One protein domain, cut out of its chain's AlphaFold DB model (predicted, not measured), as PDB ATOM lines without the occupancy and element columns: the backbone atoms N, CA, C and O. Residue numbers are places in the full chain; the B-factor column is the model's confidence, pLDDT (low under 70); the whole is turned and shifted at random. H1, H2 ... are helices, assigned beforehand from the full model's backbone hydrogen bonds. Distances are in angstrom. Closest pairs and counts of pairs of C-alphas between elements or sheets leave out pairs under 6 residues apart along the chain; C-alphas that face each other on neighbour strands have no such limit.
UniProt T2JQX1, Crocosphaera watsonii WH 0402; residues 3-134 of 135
ATOM      1  N   THR A   3      39.484  -2.533 -37.090       90.62
ATOM      2  CA  THR A   3      39.154  -3.231 -38.344       90.62
ATOM      3  C   THR A   3      37.639  -3.376 -38.488       90.62
ATOM      4  O   THR A   3      36.892  -3.133 -37.541       90.62
ATOM      5  N   VAL A   4      37.159  -3.787 -39.663       88.25
ATOM      6  CA  VAL A   4      35.725  -4.042 -39.897       88.25
ATOM      7  C   VAL A   4      35.162  -5.140 -39.001       88.25
ATOM      8  O   VAL A   4      35.859  -6.090 -38.654       88.25
ATOM      9  N   GLY A   5      33.879  -5.018 -38.659       87.81
ATOM     10  CA  GLY A   5      33.157  -5.976 -37.820       87.81
ATOM     11  C   GLY A   5      32.415  -5.303 -36.669       87.81
ATOM     12  O   GLY A   5      32.218  -4.085 -36.677       87.81
ATOM     13  N   ALA A   6      32.007  -6.099 -35.676       90.50
ATOM     14  CA  ALA A   6      31.224  -5.642 -34.522       90.50
ATOM     15  C   ALA A   6      31.882  -4.465 -33.779       90.50
ATOM     16  O   ALA A   6      31.189  -3.511 -33.435       90.50
ATOM     17  N   ASN A   7      33.216  -4.445 -33.678       94.19
ATOM     18  CA  ASN A   7      33.965  -3.350 -33.053       94.19
ATOM     19  C   ASN A   7      33.635  -1.978 -33.669       94.19
ATOM     20  O   ASN A   7      33.548  -0.988 -32.951       94.19
ATOM     21  N   THR A   8      33.411  -1.898 -34.990       95.31
ATOM     22  CA  THR A   8      33.016  -0.624 -35.628       95.31
ATOM     23  C   THR A   8      31.605  -0.184 -35.235       95.31
ATOM     24  O   THR A   8      31.358   1.011 -35.098       95.31
ATOM     25  N   ALA A   9      30.684  -1.127 -35.017       93.50
ATOM     26  CA  ALA A   9      29.338  -0.815 -34.546       93.50
ATOM     27  C   ALA A   9      29.351  -0.367 -33.082       93.50
ATOM     28  O   ALA A   9      28.669   0.593 -32.734       93.50
ATOM     29  N   GLU A  10      30.138  -1.034 -32.239       94.12
ATOM     30  CA  GLU A  10      30.279  -0.706 -30.817       94.12
ATOM     31  C   GLU A  10      30.893   0.682 -30.619       94.12
ATOM     32  O   GLU A  10      30.301   1.526 -29.945       94.12
ATOM     33  N   LEU A  11      32.025   0.962 -31.271       96.94
ATOM     34  CA  LEU A  11      32.667   2.278 -31.223       96.94
ATOM     35  C   LEU A  11      31.758   3.372 -31.797       96.94
ATOM     36  O   LEU A  11      31.635   4.439 -31.196       96.94
ATOM     37  N   GLY A  12      31.058   3.094 -32.903       96.00
ATOM     38  CA  GLY A  12      30.081   4.020 -33.473       96.00
ATOM     39  C   GLY A  12      28.916   4.312 -32.525       96.00
ATOM     40  O   GLY A  12      28.547   5.467 -32.336       96.00
ATOM     41  N   ALA A  13      28.380   3.296 -31.846       93.50
ATOM     42  CA  ALA A  13      27.326   3.477 -30.849       93.50
ATOM     43  C   ALA A  13      27.793   4.284 -29.624       93.50
ATOM     44  O   ALA A  13      26.988   4.996 -29.022       93.50
ATOM     45  N   LEU A  14      29.076   4.196 -29.266       95.00
ATOM     46  CA  LEU A  14      29.701   4.995 -28.207       95.00
ATOM     47  C   LEU A  14      30.109   6.404 -28.669       95.00
ATOM     48  O   LEU A  14      30.537   7.210 -27.848       95.00
ATOM     49  N   GLY A  15      29.977   6.712 -29.961       96.19
ATOM     50  CA  GLY A  15      30.418   7.982 -30.528       96.19
ATOM     51  C   GLY A  15      31.939   8.141 -30.545       96.19
ATOM     52  O   GLY A  15      32.423   9.264 -30.560       96.19
ATOM     53  N   ILE A  16      32.717   7.060 -30.489       97.44
ATOM     54  CA  ILE A  16      34.181   7.142 -30.413       97.44
ATOM     55  C   ILE A  16      34.751   7.277 -31.835       97.44
ATOM     56  O   ILE A  16      34.615   6.333 -32.621       97.44
ATOM     57  N   PRO A  17      35.413   8.400 -32.185       97.00
ATOM     58  CA  PRO A  17      36.083   8.540 -33.474       97.00
ATOM     59  C   PRO A  17      37.145   7.457 -33.670       97.00
ATOM     60  O   PRO A  17      37.905   7.119 -32.759       97.00
ATOM     61  N   MET A  18      37.210   6.895 -34.874       97.12
ATOM     62  CA  MET A  18      38.100   5.777 -35.176       97.12
ATOM     63  C   MET A  18      38.540   5.799 -36.635       97.12
ATOM     64  O   MET A  18      37.769   6.165 -37.512       97.12
ATOM     65  N   ILE A  19      39.759   5.338 -36.895       95.62
ATOM     66  CA  ILE A  19      40.244   5.029 -38.245       95.62
ATOM     67  C   ILE A  19      40.043   3.533 -38.482       95.62
ATOM     68  O   ILE A  19      40.472   2.724 -37.647       95.62
ATOM     69  N   VAL A  20      39.402   3.172 -39.595       94.62
ATOM     70  CA  VAL A  20      39.130   1.780 -39.968       94.62
ATOM     71  C   VAL A  20      40.159   1.314 -40.986       94.62
ATOM     72  O   VAL A  20      40.268   1.862 -42.080       94.62
ATOM     73  N   LEU A  21      40.912   0.281 -40.621       92.06
ATOM     74  CA  LEU A  21      41.899  -0.353 -41.480       92.06
ATOM     75  C   LEU A  21      41.275  -1.554 -42.192       92.06
ATOM     76  O   LEU A  21      40.761  -2.471 -41.547       92.06
ATOM     77  N   LEU A  22      41.326  -1.551 -43.525       86.62
ATOM     78  CA  LEU A  22      40.776  -2.610 -44.363       86.62
ATOM     79  C   LEU A  22      41.901  -3.479 -44.942       86.62
ATOM     80  O   LEU A  22      42.589  -3.030 -45.862       86.62
ATOM     81  N   PRO A  23      42.072  -4.732 -44.475       71.56
ATOM     82  CA  PRO A  23      42.985  -5.676 -45.111       71.56
ATOM     83  C   PRO A  23      42.382  -6.124 -46.449       71.56
ATOM     84  O   PRO A  23      41.567  -7.048 -46.513       71.56
ATOM     85  N   THR A  24      42.749  -5.446 -47.536       65.56
ATOM     86  CA  THR A  24      42.153  -5.646 -48.869       65.56
ATOM     87  C   THR A  24      42.238  -7.087 -49.367       65.56
ATOM     88  O   THR A  24      41.269  -7.581 -49.934       65.56
ATOM     89  N   GLN A  25      43.322  -7.803 -49.059       59.44
ATOM     90  CA  GLN A  25      43.500  -9.213 -49.418       59.44
ATOM     91  C   GLN A  25      42.437 -10.131 -48.791       59.44
ATOM     92  O   GLN A  25      41.964 -11.057 -49.443       59.44
ATOM     93  N   GLN A  26      42.031  -9.881 -47.542       58.06
ATOM     94  CA  GLN A  26      41.018 -10.704 -46.864       58.06
ATOM     95  C   GLN A  26      39.602 -10.371 -47.342       58.06
ATOM     96  O   GLN A  26      38.764 -11.263 -47.465       58.06
ATOM     97  N   LEU A  27      39.340  -9.103 -47.674       58.78
ATOM     98  CA  LEU A  27      38.059  -8.690 -48.248       58.78
ATOM     99  C   LEU A  27      37.841  -9.307 -49.627       58.78
ATOM    100  O   LEU A  27      36.746  -9.785 -49.908       58.78
ATOM    101  N   ASP A  28      38.868  -9.329 -50.472       56.62
ATOM    102  CA  ASP A  28      38.779  -9.962 -51.786       56.62
ATOM    103  C   ASP A  28      38.619 -11.484 -51.658       56.62
ATOM    104  O   ASP A  28      37.801 -12.064 -52.371       56.62
ATOM    105  N   ALA A  29      39.261 -12.129 -50.677       54.19
ATOM    106  CA  ALA A  29      39.022 -13.542 -50.371       54.19
ATOM    107  C   ALA A  29      37.562 -13.824 -49.949       54.19
ATOM    108  O   ALA A  29      36.942 -14.734 -50.496       54.19
ATOM    109  N   MET A  30      36.972 -13.010 -49.061       55.66
ATOM    110  CA  MET A  30      35.554 -13.136 -48.670       55.66
ATOM    111  C   MET A  30      34.597 -12.864 -49.846       55.66
ATOM    112  O   MET A  30      33.606 -13.566 -50.025       55.66
ATOM    113  N   ARG A  31      34.907 -11.874 -50.694       54.25
ATOM    114  CA  ARG A  31      34.112 -11.504 -51.882       54.25
ATOM    115  C   ARG A  31      34.117 -12.559 -52.977       54.25
ATOM    116  O   ARG A  31      33.116 -12.712 -53.669       54.25
ATOM    117  N   THR A  32      35.246 -13.236 -53.170       52.22
ATOM    118  CA  THR A  32      35.375 -14.266 -54.209       52.22
ATOM    119  C   THR A  32      34.687 -15.568 -53.788       52.22
ATOM    120  O   THR A  32      34.406 -16.408 -54.637       52.22
ATOM    121  N   TRP A  33      34.377 -15.732 -52.498       52.69
ATOM    122  CA  TRP A  33      33.657 -16.892 -51.971       52.69
ATOM    123  C   TRP A  33      32.128 -16.729 -51.966       52.69
ATOM    124  O   TRP A  33      31.428 -17.692 -52.274       52.69
ATOM    125  N   ASP A  34      31.590 -15.532 -51.714       54.31
ATOM    126  CA  ASP A  34      30.133 -15.329 -51.635       54.31
ATOM    127  C   ASP A  34      29.498 -14.947 -52.992       54.31
ATOM    128  O   ASP A  34      29.152 -13.793 -53.257       54.31
ATOM    129  N   GLY A  35      29.296 -15.948 -53.865       66.25
ATOM    130  CA  GLY A  35      28.206 -15.927 -54.858       66.25
ATOM    131  C   GLY A  35      28.545 -16.260 -56.320       66.25
ATOM    132  O   GLY A  35      29.623 -16.743 -56.662       66.25
ATOM    133  N   ILE A  36      27.581 -15.966 -57.208       62.00
ATOM    134  CA  ILE A  36      27.647 -16.150 -58.676       62.00
ATOM    135  C   ILE A  36      28.946 -15.581 -59.297       62.00
ATOM    136  O   ILE A  36      29.519 -16.250 -60.155       62.00
ATOM    137  N   PRO A  37      29.479 -14.417 -58.869       59.34
ATOM    138  CA  PRO A  37      30.769 -13.910 -59.347       59.34
ATOM    139  C   PRO A  37      31.961 -14.829 -59.052       59.34
ATOM    140  O   PRO A  37      32.833 -14.965 -59.904       59.34
ATOM    141  N   GLY A  38      31.991 -15.478 -57.884       60.81
ATOM    142  CA  GLY A  38      33.032 -16.440 -57.509       60.81
ATOM    143  C   GLY A  38      32.979 -17.713 -58.351       60.81
ATOM    144  O   GLY A  38      34.007 -18.228 -58.786       60.81
ATOM    145  N   ILE A  39      31.764 -18.169 -58.674       67.75
ATOM    146  CA  ILE A  39      31.533 -19.291 -59.596       67.75
ATOM    147  C   ILE A  39      31.998 -18.918 -61.014       67.75
ATOM    148  O   ILE A  39      32.723 -19.683 -61.644       67.75
ATOM    149  N   LEU A  40      31.637 -17.725 -61.500       63.84
ATOM    150  CA  LEU A  40      32.015 -17.233 -62.831       63.84
ATOM    151  C   LEU A  40      33.522 -16.945 -62.967       63.84
ATOM    152  O   LEU A  40      34.089 -17.147 -64.038       63.84
ATOM    153  N   ALA A  41      34.184 -16.497 -61.896       61.66
ATOM    154  CA  ALA A  41      35.628 -16.259 -61.864       61.66
ATOM    155  C   ALA A  41      36.456 -17.556 -61.905       61.66
ATOM    156  O   ALA A  41      37.592 -17.535 -62.375       61.66
ATOM    157  N   ASN A  42      35.883 -18.680 -61.465       62.62
ATOM    158  CA  ASN A  42      36.519 -19.999 -61.488       62.62
ATOM    159  C   ASN A  42      36.273 -20.785 -62.791       62.62
ATOM    160  O   ASN A  42      36.736 -21.921 -62.907       62.62
ATOM    161  N   LEU A  43      35.575 -20.216 -63.789       67.12
ATOM    162  CA  LEU A  43      35.404 -20.888 -65.081       67.12
ATOM    163  C   LEU A  43      36.727 -20.923 -65.870       67.12
ATOM    164  O   LEU A  43      37.341 -19.866 -66.085       67.12
ATOM    165  N   PRO A  44      37.145 -22.101 -66.378       53.09
ATOM    166  CA  PRO A  44      38.318 -22.200 -67.233       53.09
ATOM    167  C   PRO A  44      38.128 -21.327 -68.487       53.09
ATOM    168  O   PRO A  44      37.025 -21.203 -69.015       53.09
ATOM    169  N   LEU A  45      39.214 -20.697 -68.952       62.91
ATOM    170  CA  LEU A  45      39.304 -19.781 -70.108       62.91
ATOM    171  C   LEU A  45      38.766 -18.340 -69.940       62.91
ATOM    172  O   LEU A  45      39.418 -17.417 -70.425       62.91
ATOM    173  N   VAL A  46      37.632 -18.108 -69.268       63.41
ATOM    174  CA  VAL A  46      36.976 -16.770 -69.217       63.41
ATOM    175  C   VAL A  46      37.099 -16.086 -67.845       63.41
ATOM    176  O   VAL A  46      36.994 -14.860 -67.735       63.41
ATOM    177  N   GLY A  47      37.392 -16.858 -66.795       59.38
ATOM    178  CA  GLY A  47      37.400 -16.388 -65.410       59.38
ATOM    179  C   GLY A  47      38.411 -15.277 -65.109       59.38
ATOM    180  O   GLY A  47      38.092 -14.341 -64.380       59.38
ATOM    181  N   SER A  48      39.602 -15.297 -65.719       65.56
ATOM    182  CA  SER A  48      40.684 -14.356 -65.372       65.56
ATOM    183  C   SER A  48      40.426 -12.911 -65.819       65.56
ATOM    184  O   SER A  48      40.781 -11.970 -65.106       65.56
ATOM    185  N   GLN A  49      39.789 -12.704 -66.975       69.12
ATOM    186  CA  GLN A  49      39.431 -11.363 -67.451       69.12
ATOM    187  C   GLN A  49      38.171 -10.835 -66.759       69.12
ATOM    188  O   GLN A  49      38.109  -9.660 -66.391       69.12
ATOM    189  N   LEU A  50      37.197 -11.714 -66.510       66.75
ATOM    190  CA  LEU A  50      35.973 -11.364 -65.800       66.75
ATOM    191  C   LEU A  50      36.252 -11.008 -64.330       66.75
ATOM    192  O   LEU A  50      35.756  -9.991 -63.845       66.75
ATOM    193  N   ALA A  51      37.119 -11.766 -63.653       63.56
ATOM    194  CA  ALA A  51      37.562 -11.473 -62.292       63.56
ATOM    195  C   ALA A  51      38.240 -10.097 -62.192       63.56
ATOM    196  O   ALA A  51      37.927  -9.317 -61.293       63.56
ATOM    197  N   LYS A  52      39.108  -9.743 -63.154       67.31
ATOM    198  CA  LYS A  52      39.744  -8.414 -63.210       67.31
ATOM    199  C   LYS A  52      38.723  -7.288 -63.379       67.31
ATOM    200  O   LYS A  52      38.843  -6.261 -62.716       67.31
ATOM    201  N   LEU A  53      37.709  -7.474 -64.226       69.56
ATOM    202  CA  LEU A  53      36.669  -6.468 -64.457       69.56
ATOM    203  C   LEU A  53      35.763  -6.280 -63.230       69.56
ATOM    204  O   LEU A  53      35.448  -5.146 -62.864       69.56
ATOM    205  N   ILE A  54      35.371  -7.376 -62.574       64.25
ATOM    206  CA  ILE A  54      34.549  -7.354 -61.358       64.25
ATOM    207  C   ILE A  54      35.316  -6.686 -60.216       64.25
ATOM    208  O   ILE A  54      34.791  -5.753 -59.607       64.25
ATOM    209  N   ASN A  55      36.577  -7.067 -59.988       59.09
ATOM    210  CA  ASN A  55      37.419  -6.441 -58.968       59.09
ATOM    211  C   ASN A  55      37.622  -4.946 -59.245       59.09
ATOM    212  O   ASN A  55      37.418  -4.126 -58.352       59.09
ATOM    213  N   ALA A  56      37.903  -4.557 -60.493       63.62
ATOM    214  CA  ALA A  56      38.030  -3.147 -60.865       63.62
ATOM    215  C   ALA A  56      36.733  -2.351 -60.634       63.62
ATOM    216  O   ALA A  56      36.781  -1.177 -60.261       63.62
ATOM    217  N   ARG A  57      35.563  -2.972 -60.828       59.16
ATOM    218  CA  ARG A  57      34.262  -2.334 -60.596       59.16
ATOM    219  C   ARG A  57      33.939  -2.222 -59.106       59.16
ATOM    220  O   ARG A  57      33.470  -1.176 -58.684       59.16
ATOM    221  N   VAL A  58      34.241  -3.246 -58.312       57.47
ATOM    222  CA  VAL A  58      34.033  -3.268 -56.852       57.47
ATOM    223  C   VAL A  58      34.970  -2.303 -56.116       57.47
ATOM    224  O   VAL A  58      34.573  -1.697 -55.124       57.47
ATOM    225  N   VAL A  59      36.195  -2.117 -56.611       56.00
ATOM    226  CA  VAL A  59      37.123  -1.095 -56.097       56.00
ATOM    227  C   VAL A  59      36.636   0.320 -56.447       56.00
ATOM    228  O   VAL A  59      36.815   1.241 -55.654       56.00
ATOM    229  N   LYS A  60      35.960   0.502 -57.592       54.38
ATOM    230  CA  LYS A  60      35.412   1.799 -58.033       54.38
ATOM    231  C   LYS A  60      34.059   2.181 -57.422       54.38
ATOM    232  O   LYS A  60      33.673   3.337 -57.541       54.38
ATOM    233  N   THR A  61      33.313   1.271 -56.791       56.34
ATOM    234  CA  THR A  61      31.914   1.528 -56.388       56.34
ATOM    235  C   THR A  61      31.726   2.330 -55.096       56.34
ATOM    236  O   THR A  61      30.588   2.473 -54.661       56.34
ATOM    237  N   GLY A  62      32.780   2.875 -54.476       64.06
ATOM    238  CA  GLY A  62      32.624   3.736 -53.288       64.06
ATOM    239  C   GLY A  62      31.928   3.035 -52.114       64.06
ATOM    240  O   GLY A  62      31.211   3.660 -51.340       64.06
ATOM    241  N   ARG A  63      32.074   1.707 -52.022       78.94
ATOM    242  CA  ARG A  63      31.393   0.890 -51.013       78.94
ATOM    243  C   ARG A  63      31.971   1.176 -49.626       78.94
ATOM    244  O   ARG A  63      33.188   1.166 -49.455       78.94
ATOM    245  N   LEU A  64      31.076   1.376 -48.664       89.88
ATOM    246  CA  LEU A  64      31.382   1.585 -47.251       89.88
ATOM    247  C   LEU A  64      31.381   0.241 -46.518       89.88
ATOM    248  O   LEU A  64      30.603  -0.655 -46.862       89.88
ATOM    249  N   PHE A  65      32.250   0.100 -45.523       90.38
ATOM    250  CA  PHE A  65      32.436  -1.151 -44.784       90.38
ATOM    251  C   PHE A  65      32.286  -0.991 -43.277       90.38
ATOM    252  O   PHE A  65      31.845  -1.924 -42.605       90.38
ATOM    253  N   ALA A  66      32.658   0.163 -42.730       93.75
ATOM    254  CA  ALA A  66      32.415   0.467 -41.335       93.75
ATOM    255  C   ALA A  66      30.905   0.592 -41.119       93.75
ATOM    256  O   ALA A  66      30.224   1.304 -41.859       93.75
ATOM    257  N   TRP A  67      30.378  -0.064 -40.086       95.06
ATOM    258  CA  TRP A  67      28.962   0.035 -39.733       95.06
ATOM    259  C   TRP A  67      28.415   1.473 -39.686       95.06
ATOM    260  O   TRP A  67      27.402   1.705 -40.345       95.06
ATOM    261  N   PRO A  68      29.063   2.452 -39.019       96.38
ATOM    262  CA  PRO A  68      28.566   3.829 -39.014       96.38
ATOM    263  C   PRO A  68      28.462   4.447 -40.410       96.38
ATOM    264  O   PRO A  68      27.473   5.110 -40.704       96.38
ATOM    265  N   ASN A  69      29.421   4.173 -41.294       96.44
ATOM    266  CA  ASN A  69      29.383   4.665 -42.668       96.44
ATOM    267  C   ASN A  69      28.245   4.008 -43.466       96.44
ATOM    268  O   ASN A  69      27.505   4.678 -44.182       96.44
ATOM    269  N   ILE A  70      28.049   2.694 -43.308       94.12
ATOM    270  CA  ILE A  70      26.940   1.958 -43.939       94.12
ATOM    271  C   ILE A  70      25.584   2.513 -43.485       94.12
ATOM    272  O   ILE A  70      24.697   2.706 -44.317       94.12
ATOM    273  N   TRP A  71      25.415   2.779 -42.186       94.50
ATOM    274  CA  TRP A  71      24.184   3.356 -41.635       94.50
ATOM    275  C   TRP A  71      23.927   4.767 -42.171       94.50
ATOM    276  O   TRP A  71      22.791   5.082 -42.526       94.50
ATOM    277  N   ALA A  72      24.982   5.578 -42.291       95.38
ATOM    278  CA  ALA A  72      24.921   6.938 -42.823       95.38
ATOM    279  C   ALA A  72      24.732   6.997 -44.344       95.38
ATOM    280  O   ALA A  72      24.250   7.995 -44.871       95.38
ATOM    281  N   LYS A  73      25.114   5.928 -45.058       93.75
ATOM    282  CA  LYS A  73      25.293   5.900 -46.522       93.75
ATOM    283  C   LYS A  73      26.334   6.907 -47.028       93.75
ATOM    284  O   LYS A  73      26.336   7.250 -48.208       93.75
ATOM    285  N   GLU A  74      27.230   7.341 -46.154       94.81
ATOM    286  CA  GLU A  74      28.321   8.267 -46.445       94.81
ATOM    287  C   GLU A  74      29.495   8.030 -45.489       94.81
ATOM    288  O   GLU A  74      29.359   7.350 -44.470       94.81
ATOM    289  N   GLU A  75      30.667   8.570 -45.817       95.12
ATOM    290  CA  GLU A  75      31.845   8.445 -44.960       95.12
ATOM    291  C   GLU A  75      31.730   9.399 -43.752       95.12
ATOM    292  O   GLU A  75      31.742  10.627 -43.881       95.12
ATOM    293  N   ILE A  76      31.572   8.821 -42.559       96.75
ATOM    294  CA  ILE A  76      31.708   9.498 -41.261       96.75
ATOM    295  C   ILE A  76      33.115   9.281 -40.710       96.75
ATOM    296  O   ILE A  76      33.727  10.214 -40.197       96.75
ATOM    297  N   VAL A  77      33.616   8.047 -40.799       96.50
ATOM    298  CA  VAL A  77      34.956   7.657 -40.350       96.50
ATOM    299  C   VAL A  77      35.808   7.191 -41.529       96.50
ATOM    300  O   VAL A  77      35.285   6.505 -42.410       96.50
ATOM    301  N   PRO A  78      37.115   7.500 -41.552       94.62
ATOM    302  CA  PRO A  78      37.979   7.134 -42.664       94.62
ATOM    303  C   PRO A  78      38.167   5.614 -42.751       94.62
ATOM    304  O   PRO A  78      38.455   4.940 -41.756       94.62
ATOM    305  N   GLU A  79      38.053   5.087 -43.970       92.44
ATOM    306  CA  GLU A  79      38.284   3.679 -44.311       92.44
ATOM    307  C   GLU A  79      39.541   3.538 -45.179       92.44
ATOM    308  O   GLU A  79      39.505   3.680 -46.407       92.44
ATOM    309  N   LEU A  80      40.675   3.244 -44.543       90.31
ATOM    310  CA  LEU A  80      41.951   3.084 -45.234       90.31
ATOM    311  C   LEU A  80      42.013   1.714 -45.919       90.31
ATOM    312  O   LEU A  80      41.879   0.674 -45.274       90.31
ATOM    313  N   ARG A  81      42.213   1.733 -47.241       84.31
ATOM    314  CA  ARG A  81      42.209   0.573 -48.147       84.31
ATOM    315  C   ARG A  81      43.568   0.398 -48.824       84.31
ATOM    316  O   ARG A  81      44.266   1.381 -49.062       84.31
ATOM    317  N   GLY A  82      43.855  -0.829 -49.249       76.69
ATOM    318  CA  GLY A  82      45.019  -1.179 -50.060       76.69
ATOM    319  C   GLY A  82      46.219  -1.572 -49.207       76.69
ATOM    320  O   GLY A  82      46.065  -2.027 -48.076       76.69
ATOM    321  N   GLU A  83      47.416  -1.386 -49.757       79.00
ATOM    322  CA  GLU A  83      48.658  -1.552 -49.003       79.00
ATOM    323  C   GLU A  83      48.770  -0.439 -47.956       79.00
ATOM    324  O   GLU A  83      49.014   0.728 -48.268       79.00
ATOM    325  N   LEU A  84      48.516  -0.803 -46.700       81.56
ATOM    326  CA  LEU A  84      48.571   0.116 -45.573       81.56
ATOM    327  C   LEU A  84      50.031   0.376 -45.199       81.56
ATOM    328  O   LEU A  84      50.707  -0.500 -44.665       81.56
ATOM    329  N   GLN A  85      50.493   1.593 -45.468       87.19
ATOM    330  CA  GLN A  85      51.786   2.097 -45.012       87.19
ATOM    331  C   GLN A  85      51.633   2.740 -43.632       87.19
ATOM    332  O   GLN A  85      50.678   3.489 -43.401       87.19
ATOM    333  N   GLY A  86      52.556   2.440 -42.717       89.06
ATOM    334  CA  GLY A  86      52.509   2.951 -41.345       89.06
ATOM    335  C   GLY A  86      52.580   4.475 -41.295       89.06
ATOM    336  O   GLY A  86      51.869   5.097 -40.514       89.06
ATOM    337  N   GLU A  87      53.355   5.070 -42.199       91.50
ATOM    338  CA  GLU A  87      53.544   6.512 -42.356       91.50
ATOM    339  C   GLU A  87      52.213   7.203 -42.657       91.50
ATOM    340  O   GLU A  87      51.797   8.099 -41.934       91.50
ATOM    341  N   LYS A  88      51.461   6.698 -43.642       87.19
ATOM    342  CA  LYS A  88      50.157   7.260 -44.020       87.19
ATOM    343  C   LYS A  88      49.137   7.204 -42.882       87.19
ATOM    344  O   LYS A  88      48.277   8.074 -42.759       87.19
ATOM    345  N   VAL A  89      49.193   6.145 -42.078       90.94
ATOM    346  CA  VAL A  89      48.343   6.011 -40.894       90.94
ATOM    347  C   VAL A  89      48.773   7.003 -39.816       90.94
ATOM    348  O   VAL A  89      47.913   7.642 -39.214       90.94
ATOM    349  N   ALA A  90      50.079   7.139 -39.580       93.25
ATOM    350  CA  ALA A  90      50.631   8.068 -38.605       93.25
ATOM    351  C   ALA A  90      50.286   9.519 -38.956       93.25
ATOM    352  O   ALA A  90      49.807  10.236 -38.085       93.25
ATOM    353  N   ASP A  91      50.422   9.913 -40.222       93.69
ATOM    354  CA  ASP A  91      50.078  11.255 -40.701       93.69
ATOM    355  C   ASP A  91      48.614  11.601 -40.407       93.69
ATOM    356  O   ASP A  91      48.319  12.674 -39.887       93.69
ATOM    357  N   LEU A  92      47.690  10.667 -40.661       92.31
ATOM    358  CA  LEU A  92      46.269  10.863 -40.359       92.31
ATOM    359  C   LEU A  92      46.005  10.981 -38.851       92.31
ATOM    360  O   LEU A  92      45.154  11.756 -38.424       92.31
ATOM    361  N   VAL A  93      46.714  10.198 -38.036       93.69
ATOM    362  CA  VAL A  93      46.590  10.275 -36.575       93.69
ATOM    363  C   VAL A  93      47.124  11.608 -36.055       93.69
ATOM    364  O   VAL A  93      46.480  12.212 -35.203       93.69
ATOM    365  N   LEU A  94      48.267  12.071 -36.561       95.69
ATOM    366  CA  LEU A  94      48.852  13.360 -36.193       95.69
ATOM    367  C   LEU A  94      47.927  14.515 -36.586       95.69
ATOM    368  O   LEU A  94      47.622  15.351 -35.742       95.69
ATOM    369  N   ASP A  95      47.380  14.493 -37.802       93.94
ATOM    370  CA  ASP A  95      46.395  15.481 -38.254       93.94
ATOM    371  C   ASP A  95      45.163  15.539 -37.332       93.94
ATOM    372  O   ASP A  95      44.687  16.617 -36.979       93.94
ATOM    373  N   TRP A  96      44.669  14.390 -36.862       93.88
ATOM    374  CA  TRP A  96      43.569  14.335 -35.895       93.88
ATOM    375  C   TRP A  96      43.933  14.867 -34.506       93.88
ATOM    376  O   TRP A  96      43.076  15.450 -33.839       93.88
ATOM    377  N   LEU A  97      45.173  14.653 -34.056       92.75
ATOM    378  CA  LEU A  97      45.663  15.197 -32.787       92.75
ATOM    379  C   LEU A  97      45.774  16.723 -32.843       92.75
ATOM    380  O   LEU A  97      45.410  17.390 -31.874       92.75
ATOM    381  N   ASP A  98      46.204  17.263 -33.983       96.19
ATOM    382  CA  ASP A  98      46.327  18.704 -34.206       96.19
ATOM    383  C   ASP A  98      44.963  19.380 -34.453       96.19
ATOM    384  O   ASP A  98      44.793  20.566 -34.164       96.19
ATOM    385  N   ASN A  99      43.958  18.623 -34.913       92.88
ATOM    386  CA  ASN A  99      42.620  19.121 -35.253       92.88
ATOM    387  C   ASN A  99      41.490  18.455 -34.433       92.88
ATOM    388  O   ASN A  99      40.601  17.799 -34.993       92.88
ATOM    389  N   PRO A 100      41.416  18.673 -33.103       93.12
ATOM    390  CA  PRO A 100      40.409  18.037 -32.244       93.12
ATOM    391  C   PRO A 100      38.960  18.428 -32.585       93.12
ATOM    392  O   PRO A 100      38.016  17.724 -32.220       93.12
ATOM    393  N   SER A 101      38.745  19.534 -33.306       95.75
ATOM    394  CA  SER A 101      37.418  19.913 -33.799       95.75
ATOM    395  C   SER A 101      36.837  18.894 -34.779       95.75
ATOM    396  O   SER A 101      35.629  18.662 -34.755       95.75
ATOM    397  N   GLU A 102      37.669  18.262 -35.610       92.38
ATOM    398  CA  GLU A 102      37.214  17.228 -36.545       92.38
ATOM    399  C   GLU A 102      36.773  15.966 -35.798       92.38
ATOM    400  O   GLU A 102      35.719  15.404 -36.097       92.38
ATOM    401  N   LEU A 103      37.496  15.587 -34.740       95.44
ATOM    402  CA  LEU A 103      37.105  14.480 -33.865       95.44
ATOM    403  C   LEU A 103      35.737  14.719 -33.217       95.44
ATOM    404  O   LEU A 103      34.915  13.804 -33.169       95.44
ATOM    405  N   ASN A 104      35.459  15.950 -32.781       96.75
ATOM    406  CA  ASN A 104      34.156  16.306 -32.221       96.75
ATOM    407  C   ASN A 104      33.034  16.208 -33.267       96.75
ATOM    408  O   ASN A 104      31.958  15.692 -32.967       96.75
ATOM    409  N   LYS A 105      33.273  16.639 -34.512       96.88
ATOM    410  CA  LYS A 105      32.291  16.476 -35.599       96.88
ATOM    411  C   LYS A 105      31.992  15.003 -35.863       96.88
ATOM    412  O   LYS A 105      30.827  14.624 -35.959       96.88
ATOM    413  N   ILE A 106      33.031  14.168 -35.938       97.38
ATOM    414  CA  ILE A 106      32.883  12.718 -36.108       97.38
ATOM    415  C   ILE A 106      32.094  12.130 -34.933       97.38
ATOM    416  O   ILE A 106      31.146  11.385 -35.159       97.38
ATOM    417  N   HIS A 107      32.427  12.505 -33.695       97.25
ATOM    418  CA  HIS A 107      31.726  12.063 -32.488       97.25
ATOM    419  C   HIS A 107      30.214  12.305 -32.576       97.25
ATOM    420  O   HIS A 107      29.429  11.370 -32.407       97.25
ATOM    421  N   TYR A 108      29.797  13.532 -32.902       97.56
ATOM    422  CA  TYR A 108      28.373  13.855 -33.006       97.56
ATOM    423  C   TYR A 108      27.691  13.105 -34.152       97.56
ATOM    424  O   TYR A 108      26.638  12.511 -33.933       97.56
ATOM    425  N   ARG A 109      28.319  13.023 -35.331       97.81
ATOM    426  CA  ARG A 109      27.762  12.263 -36.462       97.81
ATOM    427  C   ARG A 109      27.584  10.780 -36.138       97.81
ATOM    428  O   ARG A 109      26.580  10.184 -36.515       97.81
ATOM    429  N   LEU A 110      28.515  10.174 -35.396       97.62
ATOM    430  CA  LEU A 110      28.388   8.787 -34.933       97.62
ATOM    431  C   LEU A 110      27.179   8.599 -33.997       97.62
ATOM    432  O   LEU A 110      26.442   7.617 -34.123       97.62
ATOM    433  N   LEU A 111      26.937   9.555 -33.096       95.25
ATOM    434  CA  LEU A 111      25.770   9.549 -32.210       95.25
ATOM    435  C   LEU A 111      24.444   9.822 -32.935       95.25
ATOM    436  O   LEU A 111      23.396   9.408 -32.442       95.25
ATOM    437  N   GLU A 112      24.463  10.484 -34.089       95.31
ATOM    438  CA  GLU A 112      23.267  10.695 -34.913       95.31
ATOM    439  C   GLU A 112      22.850   9.424 -35.659       95.31
ATOM    440  O   GLU A 112      21.659   9.139 -35.780       95.31
ATOM    441  N   VAL A 113      23.820   8.634 -36.133       94.88
ATOM    442  CA  VAL A 113      23.536   7.435 -36.941       94.88
ATOM    443  C   VAL A 113      23.352   6.161 -36.127       94.88
ATOM    444  O   VAL A 113      22.894   5.149 -36.665       94.88
ATOM    445  N   ARG A 114      23.694   6.164 -34.832       87.69
ATOM    446  CA  ARG A 114      23.458   4.990 -33.981       87.69
ATOM    447  C   ARG A 114      21.961   4.701 -33.861       87.69
ATOM    448  O   ARG A 114      21.118   5.588 -33.749       87.69
ATOM    449  N   GLY A 115      21.630   3.414 -33.800       82.56
ATOM    450  CA  GLY A 115      20.272   2.981 -33.485       82.56
ATOM    451  C   GLY A 115      19.819   3.438 -32.091       82.56
ATOM    452  O   GLY A 115      20.629   3.731 -31.204       82.56
ATOM    453  N   LYS A 116      18.497   3.443 -31.875       83.62
ATOM    454  CA  LYS A 116      17.907   3.732 -30.559       83.62
ATOM    455  C   LYS A 116      18.454   2.757 -29.501       83.62
ATOM    456  O   LYS A 116      18.563   1.561 -29.790       83.62
ATOM    457  N   PRO A 117      18.745   3.223 -28.273       81.12
ATOM    458  CA  PRO A 117      19.100   2.329 -27.176       81.12
ATOM    459  C   PRO A 117      17.951   1.351 -26.871       81.12
ATOM    460  O   PRO A 117      16.808   1.557 -27.285       81.12
ATOM    461  N   GLY A 118      18.248   0.275 -26.139       84.56
ATOM    462  CA  GLY A 118      17.238  -0.709 -25.727       84.56
ATOM    463  C   GLY A 118      17.293  -2.054 -26.454       84.56
ATOM    464  O   GLY A 118      16.409  -2.883 -26.255       84.56
ATOM    465  N   ALA A 119      18.291  -2.288 -27.314       85.12
ATOM    466  CA  ALA A 119      18.425  -3.553 -28.042       85.12
ATOM    467  C   ALA A 119      18.555  -4.754 -27.089       85.12
ATOM    468  O   ALA A 119      17.821  -5.726 -27.238       85.12
ATOM    469  N   ALA A 120      19.405  -4.651 -26.062       87.50
ATOM    470  CA  ALA A 120      19.577  -5.703 -25.059       87.50
ATOM    471  C   ALA A 120      18.270  -6.005 -24.308       87.50
ATOM    472  O   ALA A 120      17.893  -7.164 -24.167       87.50
ATOM    473  N   GLN A 121      17.533  -4.970 -23.895       92.62
ATOM    474  CA  GLN A 121      16.241  -5.116 -23.222       92.62
ATOM    475  C   GLN A 121      15.196  -5.770 -24.131       92.62
ATOM    476  O   GLN A 121      14.448  -6.633 -23.682       92.62
ATOM    477  N   LYS A 122      15.153  -5.399 -25.418       91.38
ATOM    478  CA  LYS A 122      14.267  -6.042 -26.399       91.38
ATOM    479  C   LYS A 122      14.603  -7.518 -26.572       91.38
ATOM    480  O   LYS A 122      13.692  -8.333 -26.554       91.38
ATOM    481  N   ILE A 123      15.885  -7.861 -26.693       92.31
ATOM    482  CA  ILE A 123      16.324  -9.257 -26.795       92.31
ATOM    483  C   ILE A 123      15.925 -10.025 -25.532       92.31
ATOM    484  O   ILE A 123      15.296 -11.072 -25.642       92.31
ATOM    485  N   ALA A 124      16.206  -9.482 -24.345       95.62
ATOM    486  CA  ALA A 124      15.828 -10.104 -23.078       95.62
ATOM    487  C   ALA A 124      14.311 -10.335 -22.978       95.62
ATOM    488  O   ALA A 124      13.883 -11.410 -22.565       95.62
ATOM    489  N   LYS A 125      13.501  -9.362 -23.416       96.00
ATOM    490  CA  LYS A 125      12.041  -9.485 -23.468       96.00
ATOM    491  C   LYS A 125      11.596 -10.616 -24.402       96.00
ATOM    492  O   LYS A 125      10.811 -11.454 -23.983       96.00
ATOM    493  N   ILE A 126      12.131 -10.669 -25.623       96.19
ATOM    494  CA  ILE A 126      11.796 -11.712 -26.608       96.19
ATOM    495  C   ILE A 126      12.182 -13.098 -26.079       96.19
ATOM    496  O   ILE A 126      11.392 -14.032 -26.158       96.19
ATOM    497  N   VAL A 127      13.378 -13.237 -25.501       96.12
ATOM    498  CA  VAL A 127      13.834 -14.503 -24.903       96.12
ATOM    499  C   VAL A 127      12.921 -14.918 -23.750       96.12
ATOM    500  O   VAL A 127      12.512 -16.073 -23.684       96.12
ATOM    501  N   HIS A 128      12.552 -13.982 -22.872       96.19
ATOM    502  CA  HIS A 128      11.625 -14.251 -21.775       96.19
ATOM    503  C   HIS A 128      10.251 -14.720 -22.277       96.19
ATOM    504  O   HIS A 128       9.722 -15.703 -21.762       96.19
ATOM    505  N   GLU A 129       9.698 -14.068 -23.304       95.94
ATOM    506  CA  GLU A 129       8.427 -14.451 -23.931       95.94
ATOM    507  C   GLU A 129       8.487 -15.869 -24.521       95.94
ATOM    508  O   GLU A 129       7.572 -16.657 -24.302       95.94
ATOM    509  N   GLN A 130       9.578 -16.239 -25.201       95.00
ATOM    510  CA  GLN A 130       9.737 -17.586 -25.771       95.00
ATOM    511  C   GLN A 130       9.855 -18.675 -24.698       95.00
ATOM    512  O   GLN A 130       9.287 -19.754 -24.846       95.00
ATOM    513  N   LEU A 131      10.558 -18.398 -23.597       95.06
ATOM    514  CA  LEU A 131      10.674 -19.346 -22.484       95.06
ATOM    515  C   LEU A 131       9.357 -19.517 -21.712       95.06
ATOM    516  O   LEU A 131       9.110 -20.586 -21.166       95.06
ATOM    517  N   SER A 132       8.515 -18.482 -21.662       90.81
ATOM    518  CA  SER A 132       7.221 -18.529 -20.967       90.81
ATOM    519  C   SER A 132       6.083 -19.120 -21.806       90.81
ATOM    520  O   SER A 132       5.104 -19.559 -21.222       90.81
ATOM    521  N   HIS A 133       6.214 -19.192 -23.136       77.25
ATOM    522  CA  HIS A 133       5.259 -19.896 -24.010       77.25
ATOM    523  C   HIS A 133       5.503 -21.415 -24.111       77.25
ATOM    524  O   HIS A 133       4.634 -22.131 -24.598       77.25
ATOM    525  N   ASN A 134       6.671 -21.907 -23.681       60.62
ATOM    526  CA  ASN A 134       7.032 -23.332 -23.703       60.62
ATOM    527  C   ASN A 134       6.828 -24.048 -22.348       60.62
ATOM    528  O   ASN A 134       7.244 -25.201 -22.215       60.62
TER     529      ASN A 134
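AT A GLANCE: This is residues 3 to 134 of the 135 residues of a protein of Crocosphaera watsonii WH 0402 (UniProt T2JQX1). What shape does this part of the chain make? It is a loose, flat run of helices round a small crossing of H1, H5 and the last residues of H7, with H2, H3 and H4 making a separate lobe, H6 meeting H7 at a corner, and residues 118 to 134, which hold H8, sticking out as a free arm. The long unnamed stretch of residues 73 to 85 is tied by residues 79 to 80 to residues 20 to 21 in a short parallel pairing. What are its parts and its size? The printed part has 132 residues with eight named helices, H1 to H8 in order along the chain, and no named strand; its class is all helix. It is loose, with a radius of gyration of the C-alphas of 19.6 A, and it spans 57 by 56 by 22 A.

HOW THE PARTS SIT: What does the first helix touch? H1, residues 6 to 13, touches H5, residues 67 to 72, at a steep tilt of 46 degrees, the same way, and their closest C-alphas, those of Ala 9 and Trp 67, are 5.3 A apart. H1 also touches residues 110 to 111 alone of H7, residues 100 to 113, about perpendicular at 80 degrees, with the C-alphas of Gly 12 and Leu 110 closest at 5.3 A. H5 touches residues 110 to 113 alone of H7, also about perpendicular at 80 degrees, with the C-alphas of Ala 72 and Val 113 closest at 6.1 A. How do the next three helices stand? H2, residues 24 to 33, and H3, residues 36 to 41, touch only at the corner by their link, and only just, with 3 pairs of C-alphas within 8 A, the closest being those of Thr 32 and Gly 38 at 4.6 A. H3 touches H4, residues 47 to 60, at a steep tilt of 58 degrees, opposite ways, with the C-alphas of Ala 41 and Gly 47 closest at 4.0 A. H2 and H4 are near each other, with 9 pairs of C-alphas within 10 A. Where do the remaining helices stand? H6, residues 86 to 98, is close to but not clearly touching H7, about perpendicular at 85 degrees, with the C-alphas of Trp 96 and Leu 103 closest at 6.8 A. H8, residues 119 to 133, touches no helix. What do the N and O atoms show? In H1, H2, H3, H4, H5, H6, H7 and H8 every O i to N i+4 pair is within hydrogen-bond range.

IN THESE COORDINATES: Where does the first helix begin? H1 begins at C-alpha 6, (31.224, -5.642, -34.522). How long are the longer helices? From first to last C-alpha, H4 measures 19.7 A, H6 18.4 A, H7 20.5 A and H8 21.4 A. Where does the last helix lie? H8 runs from C-alpha 119 at (18.425, -3.553, -28.042) to C-alpha 133 at (5.259, -19.896, -24.010).

THE WHOLE: How far does it reach? The two C-alphas farthest apart, those of Leu 45 and Ser 132, are 58.7 A apart. Without residues 118 to 134, which stand free, the body of 115 residues spans 54 by 37 by 19 A. Is it unbroken, and how are the helices linked? The printed part has no cut from residue 3 to residue 134, and the link from H5 to H6, of 13 residues, is long. Where is the confidence low? The mean pLDDT of the printed part is 82.6, and in this predicted model residues 24 to 62 and residue 134 are under 70.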